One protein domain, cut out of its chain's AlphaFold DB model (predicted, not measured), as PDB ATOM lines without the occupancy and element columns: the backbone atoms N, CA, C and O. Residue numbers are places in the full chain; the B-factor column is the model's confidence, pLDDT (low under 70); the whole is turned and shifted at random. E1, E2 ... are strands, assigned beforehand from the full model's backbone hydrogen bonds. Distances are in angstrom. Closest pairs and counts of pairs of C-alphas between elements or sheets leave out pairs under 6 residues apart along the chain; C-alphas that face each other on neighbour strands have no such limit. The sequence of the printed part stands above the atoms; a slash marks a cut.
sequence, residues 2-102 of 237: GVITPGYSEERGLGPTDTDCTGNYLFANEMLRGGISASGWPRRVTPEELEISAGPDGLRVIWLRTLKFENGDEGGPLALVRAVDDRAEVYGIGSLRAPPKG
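Overview. This is residues 2 to 102 of the 237 residues of the protein "Putative lipoprotein" of Chondromyces apiculatus DSM 436 (UniProt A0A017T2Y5). Little of this domain is regular structure: a long winding stretch without a named element, residues 2 to 49, gathers on one side of a twisted slab of four strands. The slab is a meander, E1 E2 E3 E4, each strand the antiparallel neighbour of the one before. The printed part has 101 residues, 34 in named strands, with no named helix: all strand. It is compact, radius of gyration of the C-alphas 13.2 A, spanning 39 by 32 by 23 A.

Arrangement. Look first at hairpin E1, residues 50 to 54, and E2, residues 59 to 64: N 51 and O 63 are 2.9 A apart. E3, residues 74 to 84, forms a hairpin with E2; find N 62 and O 79 at 2.8 A. E4, residues 87 to 98, forms a hairpin with E3; N 94 and O 78 are 2.8 A apart. E1 and E4 are apart.

Along the chain. Find C-alpha 50 at (269.730, 371.037, 290.872), where E1 begins. E3 measures 29.2 A and bends by 51 degrees at residue 77. E4 measures 28.5 A, bends by 71 degrees at residue 91 and ends at C-alpha 98, (271.191, 367.979, 277.621).

Size, cuts and confidence. The printed part has no cut. Residue 2 alone is under pLDDT 70.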
ATOM      1  N   GLY A   2     265.497 363.259 298.634       62.41
ATOM      2  CA  GLY A   2     264.776 362.001 298.937       62.41
ATOM      3  C   GLY A   2     263.558 361.708 298.038       62.41
ATOM      4  O   GLY A   2     263.133 360.569 297.912       62.41
ATOM      5  N   VAL A   3     263.042 362.730 297.348       72.25
ATOM      6  CA  VAL A   3     261.976 362.629 296.337       72.25
ATOM      7  C   VAL A   3     262.402 361.841 295.084       72.25
ATOM      8  O   VAL A   3     261.560 361.233 294.438       72.25
ATOM      9  N   ILE A   4     263.693 361.840 294.730       80.06
ATOM     10  CA  ILE A   4     264.210 361.146 293.533       80.06
ATOM     11  C   ILE A   4     264.701 359.740 293.888       80.06
ATOM     12  O   ILE A   4     264.492 358.795 293.136       80.06
ATOM     13  N   THR A   5     265.348 359.587 295.041       86.38
ATOM     14  CA  THR A   5     265.826 358.289 295.525       86.38
ATOM     15  C   THR A   5     265.552 358.148 297.019       86.38
ATOM     16  O   THR A   5     266.016 358.985 297.802       86.38
ATOM     17  N   PRO A   6     264.834 357.090 297.441       83.94
ATOM     18  CA  PRO A   6     264.506 356.880 298.848       83.94
ATOM     19  C   PRO A   6     265.736 356.737 299.752       83.94
ATOM     20  O   PRO A   6     265.692 357.119 300.915       83.94
ATOM     21  N   GLY A   7     266.841 356.197 299.228       79.88
ATOM     22  CA  GLY A   7     268.057 355.948 300.005       79.88
ATOM     23  C   GLY A   7     268.926 357.185 300.233       79.88
ATOM     24  O   GLY A   7     269.977 357.082 300.866       79.88
ATOM     25  N   TYR A   8     268.582 358.347 299.674       86.31
ATOM     26  CA  TYR A   8     269.421 359.539 299.794       86.31
ATOM     27  C   TYR A   8     269.432 360.103 301.219       86.31
ATOM     28  O   TYR A   8     268.387 360.401 301.792       86.31
ATOM     29  N   SER A   9     270.636 360.358 301.729       85.50
ATOM     30  CA  SER A   9     270.885 361.247 302.863       85.50
ATOM     31  C   SER A   9     272.039 362.184 302.513       85.50
ATOM     32  O   SER A   9     272.895 361.832 301.701       85.50
ATOM     33  N   GLU A  10     272.085 363.377 303.110       83.88
ATOM     34  CA  GLU A  10     273.175 364.333 302.854       83.88
ATOM     35  C   GLU A  10     274.548 363.772 303.264       83.88
ATOM     36  O   GLU A  10     275.558 364.046 302.614       83.88
ATOM     37  N   GLU A  11     274.575 362.934 304.304       85.88
ATOM     38  CA  GLU A  11     275.785 362.270 304.790       85.88
ATOM     39  C   GLU A  11     276.295 361.200 303.819       85.88
ATOM     40  O   GLU A  11     277.488 361.178 303.509       85.88
ATOM     41  N   ARG A  12     275.398 360.339 303.316       87.94
ATOM     42  CA  ARG A  12     275.739 359.258 302.376       87.94
ATOM     43  C   ARG A  12     276.006 359.793 300.973       87.94
ATOM     44  O   ARG A  12     276.837 359.245 300.255       87.94
ATOM     45  N   GLY A  13     275.291 360.845 300.583       87.75
ATOM     46  CA  GLY A  13     275.227 361.308 299.207       87.75
ATOM     47  C   GLY A  13     274.490 360.325 298.293       87.75
ATOM     48  O   GLY A  13     273.748 359.444 298.731       87.75
ATOM     49  N   LEU A  14     274.695 360.518 296.996       91.44
ATOM     50  CA  LEU A  14     274.153 359.706 295.919       91.44
ATOM     51  C   LEU A  14     275.215 358.711 295.446       91.44
ATOM     52  O   LEU A  14     276.360 359.103 295.230       91.44
ATOM     53  N   GLY A  15     274.848 357.445 295.288       92.00
ATOM     54  CA  GLY A  15     275.693 356.372 294.770       92.00
ATOM     55  C   GLY A  15     275.372 356.002 293.313       92.00
ATOM     56  O   GLY A  15     274.284 356.299 292.822       92.00
ATOM     57  N   PRO A  16     276.283 355.295 292.616       90.12
ATOM     58  CA  PRO A  16     276.114 354.931 291.206       90.12
ATOM     59  C   PRO A  16     275.043 353.849 290.995       90.12
ATOM     60  O   PRO A  16     274.523 353.693 289.895       90.12
ATOM     61  N   THR A  17     274.720 353.099 292.048       92.06
ATOM     62  CA  THR A  17     273.733 352.013 292.062       92.06
ATOM     63  C   THR A  17     272.470 352.388 292.834       92.06
ATOM     64  O   THR A  17     271.671 351.512 293.161       92.06
ATOM     65  N   ASP A  18     272.276 353.674 293.139       93.12
ATOM     66  CA  ASP A  18     271.064 354.124 293.807       93.12
ATOM     67  C   ASP A  18     269.842 353.923 292.914       93.12
ATOM     68  O   ASP A  18     269.883 354.103 291.690       93.12
ATOM     69  N   THR A  19     268.739 353.551 293.554       94.25
ATOM     70  CA  THR A  19     267.465 353.299 292.894       94.25
ATOM     71  C   THR A  19     266.479 354.434 293.126       94.25
ATOM     72  O   THR A  19     266.533 355.155 294.129       94.25
ATOM     73  N   ASP A  20     265.576 354.602 292.166       91.50
ATOM     74  CA  ASP A  20     264.412 355.466 292.282       91.50
ATOM     75  C   ASP A  20     263.314 354.830 293.156       91.50
ATOM     76  O   ASP A  20     263.417 353.687 293.608       91.50
ATOM     77  N   CYS A  21     262.225 355.564 293.390       85.81
ATOM     78  CA  CYS A  21     261.089 355.075 294.180       85.81
ATOM     79  C   CYS A  21     260.328 353.899 293.535       85.81
ATOM     80  O   CYS A  21     259.477 353.300 294.186       85.81
ATOM     81  N   THR A  22     260.622 353.564 292.277       87.44
ATOM     82  CA  THR A  22     260.082 352.389 291.577       87.44
ATOM     83  C   THR A  22     261.040 351.192 291.603       87.44
ATOM     84  O   THR A  22     260.725 350.146 291.039       87.44
ATOM     85  N   GLY A  23     262.198 351.323 292.262       90.12
ATOM     86  CA  GLY A  23     263.209 350.274 292.391       90.12
ATOM     87  C   GLY A  23     264.178 350.171 291.210       90.12
ATOM     88  O   GLY A  23     264.992 349.253 291.175       90.12
ATOM     89  N   ASN A  24     264.126 351.097 290.252       91.56
ATOM     90  CA  ASN A  24     265.011 351.091 289.091       91.56
ATOM     91  C   ASN A  24     266.280 351.895 289.363       91.56
ATOM     92  O   ASN A  24     266.227 352.947 289.994       91.56
ATOM     93  N   TYR A  25     267.416 351.456 288.824       93.69
ATOM     94  CA  TYR A  25     268.668 352.208 288.916       93.69
ATOM     95  C   TYR A  25     268.554 353.584 288.247       93.69
ATOM     96  O   TYR A  25     268.203 353.683 287.069       93.69
ATOM     97  N   LEU A  26     268.915 354.638 288.984       92.19
ATOM     98  CA  LEU A  26     268.832 356.032 288.532       92.19
ATOM     99  C   LEU A  26     269.678 356.325 287.286       92.19
ATOM    100  O   LEU A  26     269.318 357.171 286.468       92.19
ATOM    101  N   PHE A  27     270.802 355.620 287.151       93.31
ATOM    102  CA  PHE A  27     271.829 355.878 286.140       93.31
ATOM    103  C   PHE A  27     271.904 354.817 285.042       93.31
ATOM    104  O   PHE A  27     272.806 354.860 284.213       93.31
ATOM    105  N   ALA A  28     270.970 353.862 285.015       92.44
ATOM    106  CA  ALA A  28     271.006 352.757 284.053       92.44
ATOM    107  C   ALA A  28     270.472 353.117 282.656       92.44
ATOM    108  O   ALA A  28     270.580 352.302 281.740       92.44
ATOM    109  N   ASN A  29     269.886 354.304 282.471       93.81
ATOM    110  CA  ASN A  29     269.405 354.729 281.159       93.81
ATOM    111  C   ASN A  29     270.577 354.879 280.176       93.81
ATOM    112  O   ASN A  29     271.592 355.499 280.495       93.81
ATOM    113  N   GLU A  30     270.421 354.344 278.965       93.12
ATOM    114  CA  GLU A  30     271.447 354.380 277.923       93.12
ATOM    115  C   GLU A  30     271.902 355.801 277.570       93.12
ATOM    116  O   GLU A  30     273.086 356.008 277.316       93.12
ATOM    117  N   MET A  31     271.018 356.798 277.657       93.50
ATOM    118  CA  MET A  31     271.375 358.197 277.397       93.50
ATOM    119  C   MET A  31     272.428 358.751 278.368       93.50
ATOM    120  O   MET A  31     273.094 359.741 278.065       93.50
ATOM    121  N   LEU A  32     272.564 358.127 279.544       95.75
ATOM    122  CA  LEU A  32     273.534 358.499 280.570       95.75
ATOM    123  C   LEU A  32     274.863 357.740 280.435       95.75
ATOM    124  O   LEU A  32     275.818 358.028 281.161       95.75
ATOM    125  N   ARG A  33     274.952 356.784 279.502       94.44
ATOM    126  CA  ARG A  33     276.162 355.993 279.268       94.44
ATOM    127  C   ARG A  33     277.321 356.892 278.839       94.44
ATOM    128  O   ARG A  33     277.171 357.751 277.975       94.44
ATOM    129  N   GLY A  34     278.491 356.657 279.432       92.94
ATOM    130  CA  GLY A  34     279.700 357.452 279.192       92.94
ATOM    131  C   GLY A  34     279.769 358.747 280.005       92.94
ATOM    132  O   GLY A  34     280.783 359.433 279.953       92.94
ATOM    133  N   GLY A  35     278.728 359.072 280.781       94.12
ATOM    134  CA  GLY A  35     278.753 360.202 281.700       94.12
ATOM    135  C   GLY A  35     279.664 359.937 282.896       94.12
ATOM    136  O   GLY A  35     279.652 358.848 283.475       94.12
ATOM    137  N   ILE A  36     280.437 360.946 283.293       93.44
ATOM    138  CA  ILE A  36     281.400 360.849 284.393       93.44
ATOM    139  C   ILE A  36     280.921 361.717 285.559       93.44
ATOM    140  O   ILE A  36     280.562 362.882 285.380       93.44
ATOM    141  N   SER A  37     280.944 361.166 286.776       92.12
ATOM    142  CA  SER A  37     280.787 361.975 287.990       92.12
ATOM    143  C   SER A  37     282.094 362.718 288.260       92.12
ATOM    144  O   SER A  37     283.075 362.106 288.678       92.12
ATOM    145  N   ALA A  38     282.114 364.035 288.040       83.38
ATOM    146  CA  ALA A  38     283.319 364.855 288.218       83.38
ATOM    147  C   ALA A  38     283.890 364.797 289.647       83.38
ATOM    148  O   ALA A  38     285.097 364.908 289.837       83.38
ATOM    149  N   SER A  39     283.030 364.596 290.648       84.94
ATOM    150  CA  SER A  39     283.401 364.478 292.061       84.94
ATOM    151  C   SER A  39     283.614 363.030 292.528       84.94
ATOM    152  O   SER A  39     283.819 362.806 293.717       84.94
ATOM    153  N   GLY A  40     283.511 362.037 291.635       87.69
ATOM    154  CA  GLY A  40     283.505 360.618 292.005       87.69
ATOM    155  C   GLY A  40     282.205 360.169 292.684       87.69
ATOM    156  O   GLY A  40     281.186 360.861 292.617       87.69
ATOM    157  N   TRP A  41     282.228 358.984 293.297       90.44
ATOM    158  CA  TRP A  41     281.100 358.381 294.014       90.44
ATOM    159  C   TRP A  41     281.529 357.902 295.414       90.44
ATOM    160  O   TRP A  41     282.668 357.457 295.555       90.44
ATOM    161  N   PRO A  42     280.630 357.892 296.417       88.81
ATOM    162  CA  PRO A  42     279.334 358.568 296.421       88.81
ATOM    163  C   PRO A  42     279.520 360.090 296.398       88.81
ATOM    164  O   PRO A  42     280.518 360.613 296.888       88.81
ATOM    165  N   ARG A  43     278.566 360.811 295.807       87.31
ATOM    166  CA  ARG A  43     278.659 362.267 295.653       87.31
ATOM    167  C   ARG A  43     277.628 362.994 296.490       87.31
ATOM    168  O   ARG A  43     276.454 362.626 296.517       87.31
ATOM    169  N   ARG A  44     278.051 364.084 297.114       87.19
ATOM    170  CA  ARG A  44     277.110 365.066 297.649       87.19
ATOM    171  C   ARG A  44     276.530 365.857 296.485       87.19
ATOM    172  O   ARG A  44     277.230 366.157 295.527       87.19
ATOM    173  N   VAL A  45     275.238 366.127 296.571       84.81
ATOM    174  CA  VAL A  45     274.522 366.942 295.590       84.81
ATOM    175  C   VAL A  45     274.598 368.377 296.064       84.81
ATOM    176  O   VAL A  45     274.249 368.642 297.216       84.81
ATOM    177  N   THR A  46     275.040 369.280 295.199       86.19
ATOM    178  CA  THR A  46     275.039 370.709 295.514       86.19
ATOM    179  C   THR A  46     273.818 371.398 294.894       86.19
ATOM    180  O   THR A  46     273.259 370.897 293.911       86.19
ATOM    181  N   PRO A  47     273.354 372.531 295.448       86.12
ATOM    182  CA  PRO A  47     272.216 373.265 294.893       86.12
ATOM    183  C   PRO A  47     272.401 373.689 293.429       86.12
ATOM    184  O   PRO A  47     271.427 373.771 292.691       86.12
ATOM    185  N   GLU A  48     273.636 373.925 292.985       88.19
ATOM    186  CA  GLU A  48     273.958 374.340 291.612       88.19
ATOM    187  C   GLU A  48     273.741 373.219 290.585       88.19
ATOM    188  O   GLU A  48     273.570 373.473 289.392       88.19
ATOM    189  N   GLU A  49     273.731 371.968 291.038       89.62
ATOM    190  CA  GLU A  49     273.488 370.778 290.215       89.62
ATOM    191  C   GLU A  49     271.996 370.461 290.096       89.62
ATOM    192  O   GLU A  49     271.604 369.539 289.378       89.62
ATOM    193  N   LEU A  50     271.163 371.220 290.807       91.19
ATOM    194  CA  LEU A  50     269.730 371.037 290.872       91.19
ATOM    195  C   LEU A  50     269.028 372.119 290.058       91.19
ATOM    196  O   LEU A  50     269.073 373.304 290.381       91.19
ATOM    197  N   GLU A  51     268.305 371.698 289.032       93.94
ATOM    198  CA  GLU A  51     267.388 372.563 288.307       93.94
ATOM    199  C   GLU A  51     265.953 372.224 288.698       93.94
ATOM    200  O   GLU A  51     265.546 371.061 288.673       93.94
ATOM    201  N   ILE A  52     265.188 373.245 289.090       94.25
ATOM    202  CA  ILE A  52     263.775 373.104 289.438       94.25
ATOM    203  C   ILE A  52     262.960 374.049 288.568       94.25
ATOM    204  O   ILE A  52     263.117 375.267 288.644       94.25
ATOM    205  N   SER A  53     262.030 373.488 287.807       95.31
ATOM    206  CA  SER A  53     261.115 374.245 286.953       95.31
ATOM    207  C   SER A  53     259.692 374.075 287.464       95.31
ATOM    208  O   SER A  53     259.181 372.959 287.537       95.31
ATOM    209  N   ALA A  54     259.048 375.173 287.850       93.56
ATOM    210  CA  ALA A  54     257.652 375.157 288.276       93.56
ATOM    211  C   ALA A  54     256.703 375.203 287.069       93.56
ATOM    212  O   ALA A  54     257.043 375.752 286.022       93.56
ATOM    213  N   GLY A  55     255.490 374.688 287.241       89.62
ATOM    214  CA  GLY A  55     254.389 374.959 286.327       89.62
ATOM    215  C   GLY A  55     253.027 374.835 287.007       89.62
ATOM    216  O   GLY A  55     252.920 375.106 288.207       89.62
ATOM    217  N   PRO A  56     251.966 374.509 286.250       86.88
ATOM    218  CA  PRO A  56     250.594 374.617 286.736       86.88
ATOM    219  C   PRO A  56     250.291 373.615 287.857       86.88
ATOM    220  O   PRO A  56     250.937 372.575 287.971       86.88
ATOM    221  N   ASP A  57     249.285 373.923 288.680       86.38
ATOM    222  CA  ASP A  57     248.734 373.032 289.716       86.38
ATOM    223  C   ASP A  57     249.771 372.483 290.719       86.38
ATOM    224  O   ASP A  57     249.635 371.379 291.249       86.38
ATOM    225  N   GLY A  58     250.841 373.245 290.970       88.94
ATOM    226  CA  GLY A  58     251.922 372.843 291.873       88.94
ATOM    227  C   GLY A  58     252.860 371.776 291.299       88.94
ATOM    228  O   GLY A  58     253.704 371.262 292.043       88.94
ATOM    229  N   LEU A  59     252.736 371.446 290.005       93.69
ATOM    230  CA  LEU A  59     253.695 370.599 289.305       93.69
ATOM    231  C   LEU A  59     255.064 371.274 289.270       93.69
ATOM    232  O   LEU A  59     255.202 372.478 289.042       93.69
ATOM    233  N   ARG A  60     256.091 370.462 289.474       95.25
ATOM    234  CA  ARG A  60     257.489 370.846 289.367       95.25
ATOM    235  C   ARG A  60     258.249 369.750 288.652       95.25
ATOM    236  O   ARG A  60     257.988 368.565 288.848       95.25
ATOM    237  N   VAL A  61     259.222 370.158 287.860       96.88
ATOM    238  CA  VAL A  61     260.226 369.259 287.313       96.88
ATOM    239  C   VAL A  61     261.519 369.493 288.058       96.88
ATOM    240  O   VAL A  61     261.872 370.638 288.327       96.88
ATOM    241  N   ILE A  62     262.192 368.408 288.406       95.62
ATOM    242  CA  ILE A  62     263.500 368.430 289.040       95.62
ATOM    243  C   ILE A  62     264.463 367.705 288.113       95.62
ATOM    244  O   ILE A  62     264.262 366.526 287.824       95.62
ATOM    245  N   TRP A  63     265.508 368.387 287.666       96.75
ATOM    246  CA  TRP A  63     266.607 367.778 286.930       96.75
ATOM    247  C   TRP A  63     267.878 367.865 287.759       96.75
ATOM    248  O   TRP A  63     268.295 368.942 288.181       96.75
ATOM    249  N   LEU A  64     268.470 366.705 288.016       94.50
ATOM    250  CA  LEU A  64     269.700 366.593 288.772       94.50
ATOM    251  C   LEU A  64     270.870 366.308 287.827       94.50
ATOM    252  O   LEU A  64     270.997 365.209 287.284       94.50
ATOM    253  N   ARG A  65     271.753 367.291 287.671       94.69
ATOM    254  CA  ARG A  65     272.888 367.275 286.742       94.69
ATOM    255  C   ARG A  65     274.121 366.636 287.373       94.69
ATOM    256  O   ARG A  65     275.066 367.295 287.789       94.69
ATOM    257  N   THR A  66     274.095 365.313 287.481       92.94
ATOM    258  CA  THR A  66     275.156 364.548 288.159       92.94
ATOM    259  C   THR A  66     276.325 364.143 287.268       92.94
ATOM    260  O   THR A  66     277.436 363.950 287.750       92.94
ATOM    261  N   LEU A  67     276.095 363.946 285.978       95.62
ATOM    262  CA  LEU A  67     277.080 363.409 285.047       95.62
ATOM    263  C   LEU A  67     277.501 364.503 284.083       95.62
ATOM    264  O   LEU A  67     276.659 365.267 283.622       95.62
ATOM    265  N   LYS A  68     278.791 364.541 283.761       95.69
ATOM    266  CA  LYS A  68     279.354 365.405 282.723       95.69
ATOM    267  C   LYS A  68     279.796 364.564 281.535       95.69
ATOM    268  O   LYS A  68     280.244 363.430 281.718       95.69
ATOM    269  N   PHE A  69     279.679 365.132 280.343       96.56
ATOM    270  CA  PHE A  69     280.043 364.490 279.083       96.56
ATOM    271  C   PHE A  69     281.090 365.317 278.334       96.56
ATOM    272  O   PHE A  69     281.184 366.531 278.506       96.56
ATOM    273  N   GLU A  70     281.868 364.658 277.473       94.31
ATOM    274  CA  GLU A  70     282.946 365.298 276.702       94.31
ATOM    275  C   GLU A  70     282.445 366.422 275.787       94.31
ATOM    276  O   GLU A  70     283.141 367.411 275.582       94.31
ATOM    277  N   ASN A  71     281.214 366.305 275.280       91.06
ATOM    278  CA  ASN A  71     280.587 367.316 274.430       91.06
ATOM    279  C   ASN A  71     280.031 368.526 275.207       91.06
ATOM    280  O   ASN A  71     279.385 369.382 274.607       91.06
ATOM    281  N   GLY A  72     280.256 368.596 276.524       92.94
ATOM    282  CA  GLY A  72     279.773 369.674 277.389       92.94
ATOM    283  C   GLY A  72     278.339 369.498 277.896       92.94
ATOM    284  O   GLY A  72     277.872 370.347 278.654       92.94
ATOM    285  N   ASP A  73     277.652 368.413 277.521       95.50
ATOM    286  CA  ASP A  73     276.360 368.079 278.115       95.50
ATOM    287  C   ASP A  73     276.518 367.721 279.591       95.50
ATOM    288  O   ASP A  73     277.550 367.204 280.042       95.50
ATOM    289  N   GLU A  74     275.425 367.901 280.322       96.75
ATOM    290  CA  GLU A  74     275.246 367.315 281.637       96.75
ATOM    291  C   GLU A  74     274.063 366.347 281.611       96.75
ATOM    292  O   GLU A  74     273.182 366.423 280.751       96.75
ATOM    293  N   GLY A  75     274.040 365.393 282.536       96.56
ATOM    294  CA  GLY A  75     272.950 364.434 282.601       96.56
ATOM    295  C   GLY A  75     272.726 363.808 283.964       96.56
ATOM    296  O   GLY A  75     273.581 363.824 284.849       96.56
ATOM    297  N   GLY A  76     271.541 363.242 284.133       95.62
ATOM    298  CA  GLY A  76     271.145 362.563 285.355       95.62
ATOM    299  C   GLY A  76     269.631 362.413 285.475       95.62
ATOM    300  O   GLY A  76     268.920 362.505 284.469       95.62
ATOM    301  N   PRO A  77     269.133 362.134 286.689       95.81
ATOM    302  CA  PRO A  77     267.720 361.911 286.938       95.81
ATOM    303  C   PRO A  77     266.864 363.138 286.622       95.81
ATOM    304  O   PRO A  77     267.191 364.261 287.009       95.81
ATOM    305  N   LEU A  78     265.734 362.890 285.970       97.06
ATOM    306  CA  LEU A  78     264.664 363.850 285.725       97.06
ATOM    307  C   LEU A  78     263.424 363.363 286.473       97.06
ATOM    308  O   LEU A  78     263.034 362.213 286.303       97.06
ATOM    309  N   ALA A  79     262.798 364.203 287.288       96.50
ATOM    310  CA  ALA A  79     261.619 363.837 288.061       96.50
ATOM    311  C   ALA A  79     260.487 364.834 287.832       96.50
ATOM    312  O   ALA A  79     260.698 366.043 287.911       96.50
ATOM    313  N   LEU A  80     259.279 364.326 287.609       96.69
ATOM    314  CA  LEU A  80     258.052 365.111 287.634       96.69
ATOM    315  C   LEU A  80     257.365 364.877 288.970       96.69
ATOM    316  O   LEU A  80     257.017 363.743 289.316       96.69
ATOM    317  N   VAL A  81     257.155 365.957 289.706       95.25
ATOM    318  CA  VAL A  81     256.615 365.915 291.059       95.25
ATOM    319  C   VAL A  81     255.529 366.965 291.226       95.25
ATOM    320  O   VAL A  81     255.499 367.962 290.510       95.25
ATOM    321  N   ARG A  82     254.647 366.778 292.201       93.06
ATOM    322  CA  ARG A  82     253.742 367.824 292.673       93.06
ATOM    323  C   ARG A  82     254.004 368.072 294.143       93.06
ATOM    324  O   ARG A  82     254.020 367.133 294.935       93.06
ATOM    325  N   ALA A  83     254.217 369.333 294.496       86.69
ATOM    326  CA  ALA A  83     254.274 369.728 295.895       86.69
ATOM    327  C   ALA A  83     252.841 369.813 296.437       86.69
ATOM    328  O   ALA A  83     252.011 370.520 295.863       86.69
ATOM    329  N   VAL A  84     252.549 369.080 297.510       87.62
ATOM    330  CA  VAL A  84     251.256 369.108 298.202       87.62
ATOM    331  C   VAL A  84     251.549 369.231 299.688       87.62
ATOM    332  O   VAL A  84     252.034 368.279 300.284       87.62
ATOM    333  N   ASP A  85     251.269 370.396 300.267       86.25
ATOM    334  CA  ASP A  85     251.565 370.707 301.669       86.25
ATOM    335  C   ASP A  85     253.040 370.424 302.029       86.25
ATOM    336  O   ASP A  85     253.943 371.065 301.489       86.25
ATOM    337  N   ASP A  86     253.288 369.458 302.915       83.31
ATOM    338  CA  ASP A  86     254.603 369.028 303.399       83.31
ATOM    339  C   ASP A  86     255.165 367.793 302.668       83.31
ATOM    340  O   ASP A  86     256.252 367.310 302.996       83.31
ATOM    341  N   ARG A  87     254.461 367.288 301.647       83.75
ATOM    342  CA  ARG A  87     254.849 366.101 300.871       83.75
ATOM    343  C   ARG A  87     255.058 366.409 299.391       83.75
ATOM    344  O   ARG A  87     254.550 367.378 298.826       83.75
ATOM    345  N   ALA A  88     255.806 365.525 298.741       87.25
ATOM    346  CA  ALA A  88     255.974 365.518 297.297       87.25
ATOM    347  C   ALA A  88     255.357 364.244 296.714       87.25
ATOM    348  O   ALA A  88     255.740 363.135 297.081       87.25
ATOM    349  N   GLU A  89     254.420 364.407 295.787       91.25
ATOM    350  CA  GLU A  89     253.878 363.308 294.989       91.25
ATOM    351  C   GLU A  89     254.737 363.134 293.739       91.25
ATOM    352  O   GLU A  89     254.863 364.060 292.938       91.25
ATOM    353  N   VAL A  90     255.333 361.958 293.560       93.00
ATOM    354  CA  VAL A  90     256.166 361.656 292.390       93.00
ATOM    355  C   VAL A  90     255.298 361.038 291.297       93.00
ATOM    356  O   VAL A  90     254.767 359.944 291.467       93.00
ATOM    357  N   TYR A  91     255.170 361.725 290.161       94.12
ATOM    358  CA  TYR A  91     254.431 361.226 288.994       94.12
ATOM    359  C   TYR A  91     255.301 360.318 288.131       94.12
ATOM    360  O   TYR A  91     254.826 359.318 287.587       94.12
ATOM    361  N   GLY A  92     256.584 360.651 288.016       95.00
ATOM    362  CA  GLY A  92     257.542 359.752 287.405       95.00
ATOM    363  C   GLY A  92     258.974 360.241 287.452       95.00
ATOM    364  O   GLY A  92     259.234 361.438 287.575       95.00
ATOM    365  N   ILE A  93     259.890 359.284 287.334       96.31
ATOM    366  CA  ILE A  93     261.331 359.517 287.265       96.31
ATOM    367  C   ILE A  93     261.866 358.910 285.966       96.31
ATOM    368  O   ILE A  93     261.482 357.816 285.552       96.31
ATOM    369  N   GLY A  94     262.731 359.651 285.295       95.69
ATOM    370  CA  GLY A  94     263.437 359.247 284.092       95.69
ATOM    371  C   GLY A  94     264.849 359.806 284.105       95.69
ATOM    372  O   GLY A  94     265.411 360.114 285.158       95.69
ATOM    373  N   SER A  95     265.420 359.952 282.922       96.25
ATOM    374  CA  SER A  95     266.762 360.488 282.747       96.25
ATOM    375  C   SER A  95     266.728 361.588 281.701       96.25
ATOM    376  O   SER A  95     265.899 361.561 280.791       96.25
ATOM    377  N   LEU A  96     267.630 362.548 281.845       97.25
ATOM    378  CA  LEU A  96     267.860 363.596 280.868       97.25
ATOM    379  C   LEU A  96     269.360 363.795 280.699       97.25
ATOM    380  O   LEU A  96     270.095 363.845 281.686       97.25
ATOM    381  N   ARG A  97     269.784 363.936 279.444       96.56
ATOM    382  CA  ARG A  97     271.089 364.445 279.034       96.56
ATOM    383  C   ARG A  97     270.836 365.607 278.087       96.56
ATOM    384  O   ARG A  97     270.164 365.419 277.077       96.56
ATOM    385  N   ALA A  98     271.350 366.778 278.427       95.94
ATOM    386  CA  ALA A  98     271.191 367.979 277.621       95.94
ATOM    387  C   ALA A  98     272.302 368.994 277.933       95.94
ATOM    388  O   ALA A  98     272.902 368.935 279.015       95.94
ATOM    389  N   PRO A  99     272.554 369.964 277.038       94.50
ATOM    390  CA  PRO A  99     273.406 371.101 277.354       94.50
ATOM    391  C   PRO A  99     272.845 371.854 278.571       94.50
ATOM    392  O   PRO A  99     271.665 372.206 278.571       94.50
ATOM    393  N   PRO A 100     273.637 372.159 279.611       91.56
ATOM    394  CA  PRO A 100     273.121 372.865 280.787       91.56
ATOM    395  C   PRO A 100     272.702 374.310 280.467       91.56
ATOM    396  O   PRO A 100     271.842 374.879 281.134       91.56
ATOM    397  N   LYS A 101     273.291 374.917 279.428       90.62
ATOM    398  CA  LYS A 101     272.901 376.231 278.902       90.62
ATOM    399  C   LYS A 101     272.038 376.055 277.658       90.62
ATOM    400  O   LYS A 101     272.377 375.259 276.792       90.62
ATOM    401  N   GLY A 102     270.968 376.841 277.543       89.31
ATOM    402  CA  GLY A 102     270.049 376.749 276.402       89.31
ATOM    403  C   GLY A 102     269.059 375.585 276.491       89.31
ATOM    404  O   GLY A 102     268.352 375.331 275.518       89.31
TER     405      GLY A 102